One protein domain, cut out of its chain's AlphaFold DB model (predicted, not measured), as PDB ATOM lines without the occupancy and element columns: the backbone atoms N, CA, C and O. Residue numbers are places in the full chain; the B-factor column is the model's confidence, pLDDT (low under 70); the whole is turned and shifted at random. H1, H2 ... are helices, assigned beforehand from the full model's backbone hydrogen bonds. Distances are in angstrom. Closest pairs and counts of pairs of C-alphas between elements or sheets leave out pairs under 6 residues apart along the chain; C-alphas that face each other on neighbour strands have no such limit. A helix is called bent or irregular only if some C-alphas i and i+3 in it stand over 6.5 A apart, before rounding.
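What this domain is: This is residues 2 to 47 of the 431 residues of an uncharacterized protein of Amphimedon queenslandica (UniProt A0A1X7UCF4). One long helix, H1, makes most of the length of this rod, and the printed part then folds back beside it through a short helix, H2, and a tail, making a long, narrow loop whose two ends come together. H2 slants away from H1 at a steep tilt and meets residues 16 to 23 of H1 with its closest approach at its last residue, Thr 42; the two end stretches, residues 2 to 5 and 43 to 47, are in no named helix. The printed part has 46 residues, with two named helices in the order H1, H2 and no named strand, and its class is all helix. It is loose, with a radius of gyration of the C-alphas of 12.1 A, and its C-alphas span 37 by 17 by 11 A.

Where its parts are: Start at C-alpha 2, at (-55.193, 12.894, -35.840), and go on to C-alpha 6 at (-63.491, 7.260, -34.602), where H1 begins. H1, residues 6 to 26, runs 29.4 A to C-alpha 26 at (-36.422, -2.174, -28.184). Look near residue 20 for a kink of 30 degrees; H1 is irregular, but only just, with C-alphas 21 and 24 6.7 A apart. After a short link of 8 residues comes H2, residues 35 to 42, which ends at C-alpha 42, (-42.659, 8.432, -28.329).

How they stand to each other: Look at residues 16 to 23, the part of H1 that touches H2. The closest C-alphas of the two helices are those of Arg 19 and Thr 42, 6.5 A apart. The helices run opposite ways at a steep tilt of 56 degrees. In H2 every O i to N i+4 pair is within hydrogen-bond range; in H1, 15 of 17 are.

The domain as a whole: Find the two C-alphas farthest apart at His 5 and Ser 32, 37.0 A from each other. The C-alphas of Ser 2 and Phe 47, the first and last printed residues, are 4.4 A apart. The printed part has no cut, and the link from H1 to H2 is short, not tight. The mean pLDDT of the printed part is 76.8, and residues 2 to 7 and 44 to 47 are under 70.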
ATOM      1  N   SER A   2     -54.777  13.853 -34.830       51.12
ATOM      2  CA  SER A   2     -55.193  12.894 -35.840       51.12
ATOM      3  C   SER A   2     -56.492  13.330 -36.460       51.12
ATOM      4  O   SER A   2     -57.287  14.055 -35.862       51.12
ATOM      5  N   ASP A   3     -56.726  12.790 -37.633       58.75
ATOM      6  CA  ASP A   3     -58.052  12.432 -38.074       58.75
ATOM      7  C   ASP A   3     -59.091  12.273 -36.947       58.75
ATOM      8  O   ASP A   3     -58.896  11.533 -35.971       58.75
ATOM      9  N   ARG A   4     -60.196  13.009 -37.072       64.31
ATOM     10  CA  ARG A   4     -61.264  13.007 -36.069       64.31
ATOM     11  C   ARG A   4     -62.185  11.794 -36.212       64.31
ATOM     12  O   ARG A   4     -63.059  11.622 -35.358       64.31
ATOM     13  N   HIS A   5     -61.987  10.967 -37.239       68.00
ATOM     14  CA  HIS A   5     -62.725   9.733 -37.443       68.00
ATOM     15  C   HIS A   5     -62.475   8.742 -36.293       68.00
ATOM     16  O   HIS A   5     -61.346   8.556 -35.836       68.00
ATOM     17  N   ALA A   6     -63.539   8.091 -35.809       69.62
ATOM     18  CA  ALA A   6     -63.491   7.260 -34.602       69.62
ATOM     19  C   ALA A   6     -62.475   6.109 -34.701       69.62
ATOM     20  O   ALA A   6     -61.761   5.833 -33.740       69.62
ATOM     21  N   ALA A   7     -62.372   5.481 -35.877       67.56
ATOM     22  CA  ALA A   7     -61.420   4.396 -36.113       67.56
ATOM     23  C   ALA A   7     -59.960   4.858 -35.993       67.56
ATOM     24  O   ALA A   7     -59.128   4.139 -35.449       67.56
ATOM     25  N   GLU A   8     -59.651   6.068 -36.457       70.94
ATOM     26  CA  GLU A   8     -58.288   6.594 -36.437       70.94
ATOM     27  C   GLU A   8     -57.912   7.114 -35.044       70.94
ATOM     28  O   GLU A   8     -56.772   6.951 -34.622       70.94
ATOM     29  N   LYS A   9     -58.868   7.648 -34.270       73.56
ATOM     30  CA  LYS A   9     -58.645   7.928 -32.840       73.56
ATOM     31  C   LYS A   9     -58.255   6.663 -32.079       73.56
ATOM     32  O   LYS A   9     -57.202   6.640 -31.452       73.56
ATOM     33  N   ALA A  10     -59.053   5.602 -32.218       75.62
ATOM     34  CA  ALA A  10     -58.772   4.317 -31.585       75.62
ATOM     35  C   ALA A  10     -57.433   3.724 -32.061       75.62
ATOM     36  O   ALA A  10     -56.664   3.205 -31.257       75.62
ATOM     37  N   PHE A  11     -57.119   3.831 -33.357       73.81
ATOM     38  CA  PHE A  11     -55.836   3.385 -33.897       73.81
ATOM     39  C   PHE A  11     -54.651   4.149 -33.293       73.81
ATOM     40  O   PHE A  11     -53.673   3.527 -32.885       73.81
ATOM     41  N   ASN A  12     -54.739   5.478 -33.196       75.31
ATOM     42  CA  ASN A  12     -53.676   6.295 -32.614       75.31
ATOM     43  C   ASN A  12     -53.497   6.026 -31.117       75.31
ATOM     44  O   ASN A  12     -52.361   5.950 -30.666       75.31
ATOM     45  N   GLU A  13     -54.580   5.834 -30.361       80.19
ATOM     46  CA  GLU A  13     -54.511   5.427 -28.949       80.19
ATOM     47  C   GLU A  13     -53.790   4.082 -28.797       80.19
ATOM     48  O   GLU A  13     -52.800   3.989 -28.075       80.19
ATOM     49  N   LEU A  14     -54.204   3.067 -29.565       80.75
ATOM     50  CA  LEU A  14     -53.566   1.748 -29.554       80.75
ATOM     51  C   LEU A  14     -52.090   1.807 -29.959       80.75
ATOM     52  O   LEU A  14     -51.264   1.094 -29.390       80.75
ATOM     53  N   LEU A  15     -51.745   2.632 -30.947       77.12
ATOM     54  CA  LEU A  15     -50.370   2.764 -31.413       77.12
ATOM     55  C   LEU A  15     -49.503   3.527 -30.401       77.12
ATOM     56  O   LEU A  15     -48.355   3.138 -30.188       77.12
ATOM     57  N   CYS A  16     -50.047   4.550 -29.736       80.12
ATOM     58  CA  CYS A  16     -49.400   5.232 -28.615       80.12
ATOM     59  C   CYS A  16     -49.121   4.260 -27.463       80.12
ATOM     60  O   CYS A  16     -47.978   4.175 -27.009       80.12
ATOM     61  N   ASP A  17     -50.121   3.481 -27.045       80.44
ATOM     62  CA  ASP A  17     -49.980   2.479 -25.983       80.44
ATOM     63  C   ASP A  17     -48.942   1.416 -26.354       80.44
ATOM     64  O   ASP A  17     -48.048   1.095 -25.567       80.44
ATOM     65  N   PHE A  18     -49.001   0.913 -27.590       80.75
ATOM     66  CA  PHE A  18     -48.031  -0.046 -28.105       80.75
ATOM     67  C   PHE A  18     -46.604   0.518 -28.107       80.75
ATOM     68  O   PHE A  18     -45.670  -0.164 -27.686       80.75
ATOM     69  N   ARG A  19     -46.414   1.769 -28.552       81.81
ATOM     70  CA  ARG A  19     -45.102   2.439 -28.533       81.81
ATOM     71  C   ARG A  19     -44.590   2.610 -27.108       81.81
ATOM     72  O   ARG A  19     -43.425   2.310 -26.860       81.81
ATOM     73  N   ALA A  20     -45.442   3.054 -26.187       80.88
ATOM     74  CA  ALA A  20     -45.085   3.236 -24.784       80.88
ATOM     75  C   ALA A  20     -44.654   1.917 -24.120       80.88
ATOM     76  O   ALA A  20     -43.721   1.917 -23.317       80.88
ATOM     77  N   ASP A  21     -45.283   0.799 -24.485       79.69
ATOM     78  CA  ASP A  21     -44.923  -0.532 -23.988       79.69
ATOM     79  C   ASP A  21     -43.623  -1.065 -24.621       79.69
ATOM     80  O   ASP A  21     -42.742  -1.590 -23.933       79.69
ATOM     81  N   ILE A  22     -43.456  -0.902 -25.939       81.12
ATOM     82  CA  ILE A  22     -42.365  -1.560 -26.665       81.12
ATOM     83  C   ILE A  22     -41.055  -0.772 -26.666       81.12
ATOM     84  O   ILE A  22     -39.988  -1.385 -26.557       81.12
ATOM     85  N   LEU A  23     -41.098   0.564 -26.768       84.06
ATOM     86  CA  LEU A  23     -39.906   1.415 -26.894       84.06
ATOM     87  C   LEU A  23     -38.899   1.220 -25.750       84.06
ATOM     88  O   LEU A  23     -37.721   1.038 -26.066       84.06
ATOM     89  N   PRO A  24     -39.312   1.105 -24.470       83.50
ATOM     90  CA  PRO A  24     -38.389   0.799 -23.379       83.50
ATOM     91  C   PRO A  24     -37.608  -0.506 -23.551       83.50
ATOM     92  O   PRO A  24     -36.523  -0.672 -22.993       83.50
ATOM     93  N   THR A  25     -38.158  -1.445 -24.320       76.50
ATOM     94  CA  THR A  25     -37.565  -2.761 -24.555       76.50
ATOM     95  C   THR A  25     -36.661  -2.767 -25.786       76.50
ATOM     96  O   THR A  25     -35.601  -3.405 -25.762       76.50
ATOM     97  N   VAL A  26     -37.066  -2.077 -26.860       76.44
ATOM     98  CA  VAL A  26     -36.422  -2.174 -28.184       76.44
ATOM     99  C   VAL A  26     -35.464  -1.036 -28.515       76.44
ATOM    100  O   VAL A  26     -34.585  -1.250 -29.352       76.44
ATOM    101  N   ALA A  27     -35.619   0.137 -27.896       80.38
ATOM    102  CA  ALA A  27     -34.707   1.254 -28.088       80.38
ATOM    103  C   ALA A  27     -33.417   1.011 -27.294       80.38
ATOM    104  O   ALA A  27     -33.431   0.667 -26.107       80.38
ATOM    105  N   GLU A  28     -32.277   1.154 -27.963       80.44
ATOM    106  CA  GLU A  28     -30.980   1.084 -27.297       80.44
ATOM    107  C   GLU A  28     -30.844   2.260 -26.331       80.44
ATOM    108  O   GLU A  28     -31.244   3.373 -26.650       80.44
ATOM    109  N   ASN A  29     -30.293   2.012 -25.139       83.50
ATOM    110  CA  ASN A  29     -30.013   3.057 -24.149       83.50
ATOM    111  C   ASN A  29     -31.243   3.865 -23.680       83.50
ATOM    112  O   ASN A  29     -31.083   4.952 -23.133       83.50
ATOM    113  N   TRP A  30     -32.460   3.312 -23.795       84.12
ATOM    114  CA  TRP A  30     -33.699   3.971 -23.351       84.12
ATOM    115  C   TRP A  30     -33.634   4.510 -21.913       84.12
ATOM    116  O   TRP A  30     -34.125   5.593 -21.610       84.12
ATOM    117  N   SER A  31     -32.997   3.764 -21.005       84.31
ATOM    118  CA  SER A  31     -32.852   4.148 -19.598       84.31
ATOM    119  C   SER A  31     -31.926   5.344 -19.362       84.31
ATOM    120  O   SER A  31     -32.026   5.965 -18.310       84.31
ATOM    121  N   SER A  32     -31.016   5.637 -20.292       87.50
ATOM    122  CA  SER A  32     -30.082   6.767 -20.207       87.50
ATOM    123  C   SER A  32     -30.501   7.964 -21.058       87.50
ATOM    124  O   SER A  32     -29.816   8.979 -21.013       87.50
ATOM    125  N   MET A  33     -31.592   7.848 -21.818       90.75
ATOM    126  CA  MET A  33     -32.164   8.967 -22.565       90.75
ATOM    127  C   MET A  33     -32.783   9.997 -21.617       90.75
ATOM    128  O   MET A  33     -33.343   9.627 -20.570       90.75
ATOM    129  N   THR A  34     -32.715  11.273 -21.995       92.44
ATOM    130  CA  THR A  34     -33.443  12.343 -21.300       92.44
ATOM    131  C   THR A  34     -34.946  12.184 -21.506       92.44
ATOM    132  O   THR A  34     -35.406  11.403 -22.346       92.44
ATOM    133  N   ASP A  35     -35.739  12.889 -20.706       88.81
ATOM    134  CA  ASP A  35     -37.190  12.822 -20.853       88.81
ATOM    135  C   ASP A  35     -37.647  13.495 -22.156       88.81
ATOM    136  O   ASP A  35     -38.546  12.969 -22.806       88.81
ATOM    137  N   GLU A  36     -36.945  14.533 -22.628       86.50
ATOM    138  CA  GLU A  36     -37.171  15.127 -23.952       86.50
ATOM    139  C   GLU A  36     -36.859  14.149 -25.096       86.50
ATOM    140  O   GLU A  36     -37.626  14.055 -26.051       86.50
ATOM    141  N   GLU A  37     -35.768  13.381 -25.015       83.62
ATOM    142  CA  GLU A  37     -35.427  12.376 -26.036       83.62
ATOM    143  C   GLU A  37     -36.469  11.250 -26.086       83.62
ATOM    144  O   GLU A  37     -36.886  10.814 -27.164       83.62
ATOM    145  N   LYS A  38     -36.933  10.792 -24.917       85.38
ATOM    146  CA  LYS A  38     -38.019   9.807 -24.828       85.38
ATOM    147  C   LYS A  38     -39.323  10.377 -25.363       85.38
ATOM    148  O   LYS A  38     -40.046   9.656 -26.054       85.38
ATOM    149  N   GLU A  39     -39.627  11.640 -25.071       83.56
ATOM    150  CA  GLU A  39     -40.800  12.333 -25.597       83.56
ATOM    151  C   GLU A  39     -40.730  12.411 -27.123       83.56
ATOM    152  O   GLU A  39     -41.666  11.985 -27.787       83.56
ATOM    153  N   GLN A  40     -39.601  12.817 -27.705       78.25
ATOM    154  CA  GLN A  40     -39.420  12.849 -29.160       78.25
ATOM    155  C   GLN A  40     -39.564  11.464 -29.808       78.25
ATOM    156  O   GLN A  40     -40.220  11.327 -30.839       78.25
ATOM    157  N   LEU A  41     -39.003  10.416 -29.196       75.38
ATOM    158  CA  LEU A  41     -39.110   9.046 -29.710       75.38
ATOM    159  C   LEU A  41     -40.513   8.451 -29.548       75.38
ATOM    160  O   LEU A  41     -40.916   7.596 -30.342       75.38
ATOM    161  N   THR A  42     -41.266   8.864 -28.531       75.94
ATOM    162  CA  THR A  42     -42.659   8.432 -28.329       75.94
ATOM    163  C   THR A  42     -43.642   9.268 -29.129       75.94
ATOM    164  O   THR A  42     -44.696   8.738 -29.486       75.94
ATOM    165  N   ARG A  43     -43.283  10.513 -29.470       72.88
ATOM    166  CA  ARG A  43     -44.123  11.452 -30.206       72.88
ATOM    167  C   ARG A  43     -44.593  10.812 -31.497       72.88
ATOM    168  O   ARG A  43     -43.827  10.522 -32.416       72.88
ATOM    169  N   MET A  44     -45.896  10.596 -31.558       67.12
ATOM    170  CA  MET A  44     -46.560  10.315 -32.807       67.12
ATOM    171  C   MET A  44     -47.019  11.628 -33.397       67.12
ATOM    172  O   MET A  44     -47.816  12.370 -32.813       67.12
ATOM    173  N   ASN A  45     -46.552  11.890 -34.604       62.59
ATOM    174  CA  ASN A  45     -47.202  12.888 -35.406       62.59
ATOM    175  C   ASN A  45     -48.520  12.275 -35.884       62.59
ATOM    176  O   ASN A  45     -48.555  11.516 -36.846       62.59
ATOM    177  N   ASN A  46     -49.602  12.503 -35.138       58.53
ATOM    178  CA  ASN A  46     -50.896  12.034 -35.613       58.53
ATOM    179  C   ASN A  46     -51.331  12.950 -36.755       58.53
ATOM    180  O   ASN A  46     -51.281  14.174 -36.591       58.53
ATOM    181  N   PHE A  47     -51.773  12.362 -37.860       58.78
ATOM    182  CA  PHE A  47     -52.170  13.100 -39.051       58.78
ATOM    183  C   PHE A  47     -53.611  12.825 -39.434       58.78
ATOM    184  O   PHE A  47     -54.216  11.822 -39.058       58.78
TER     185      PHE A  47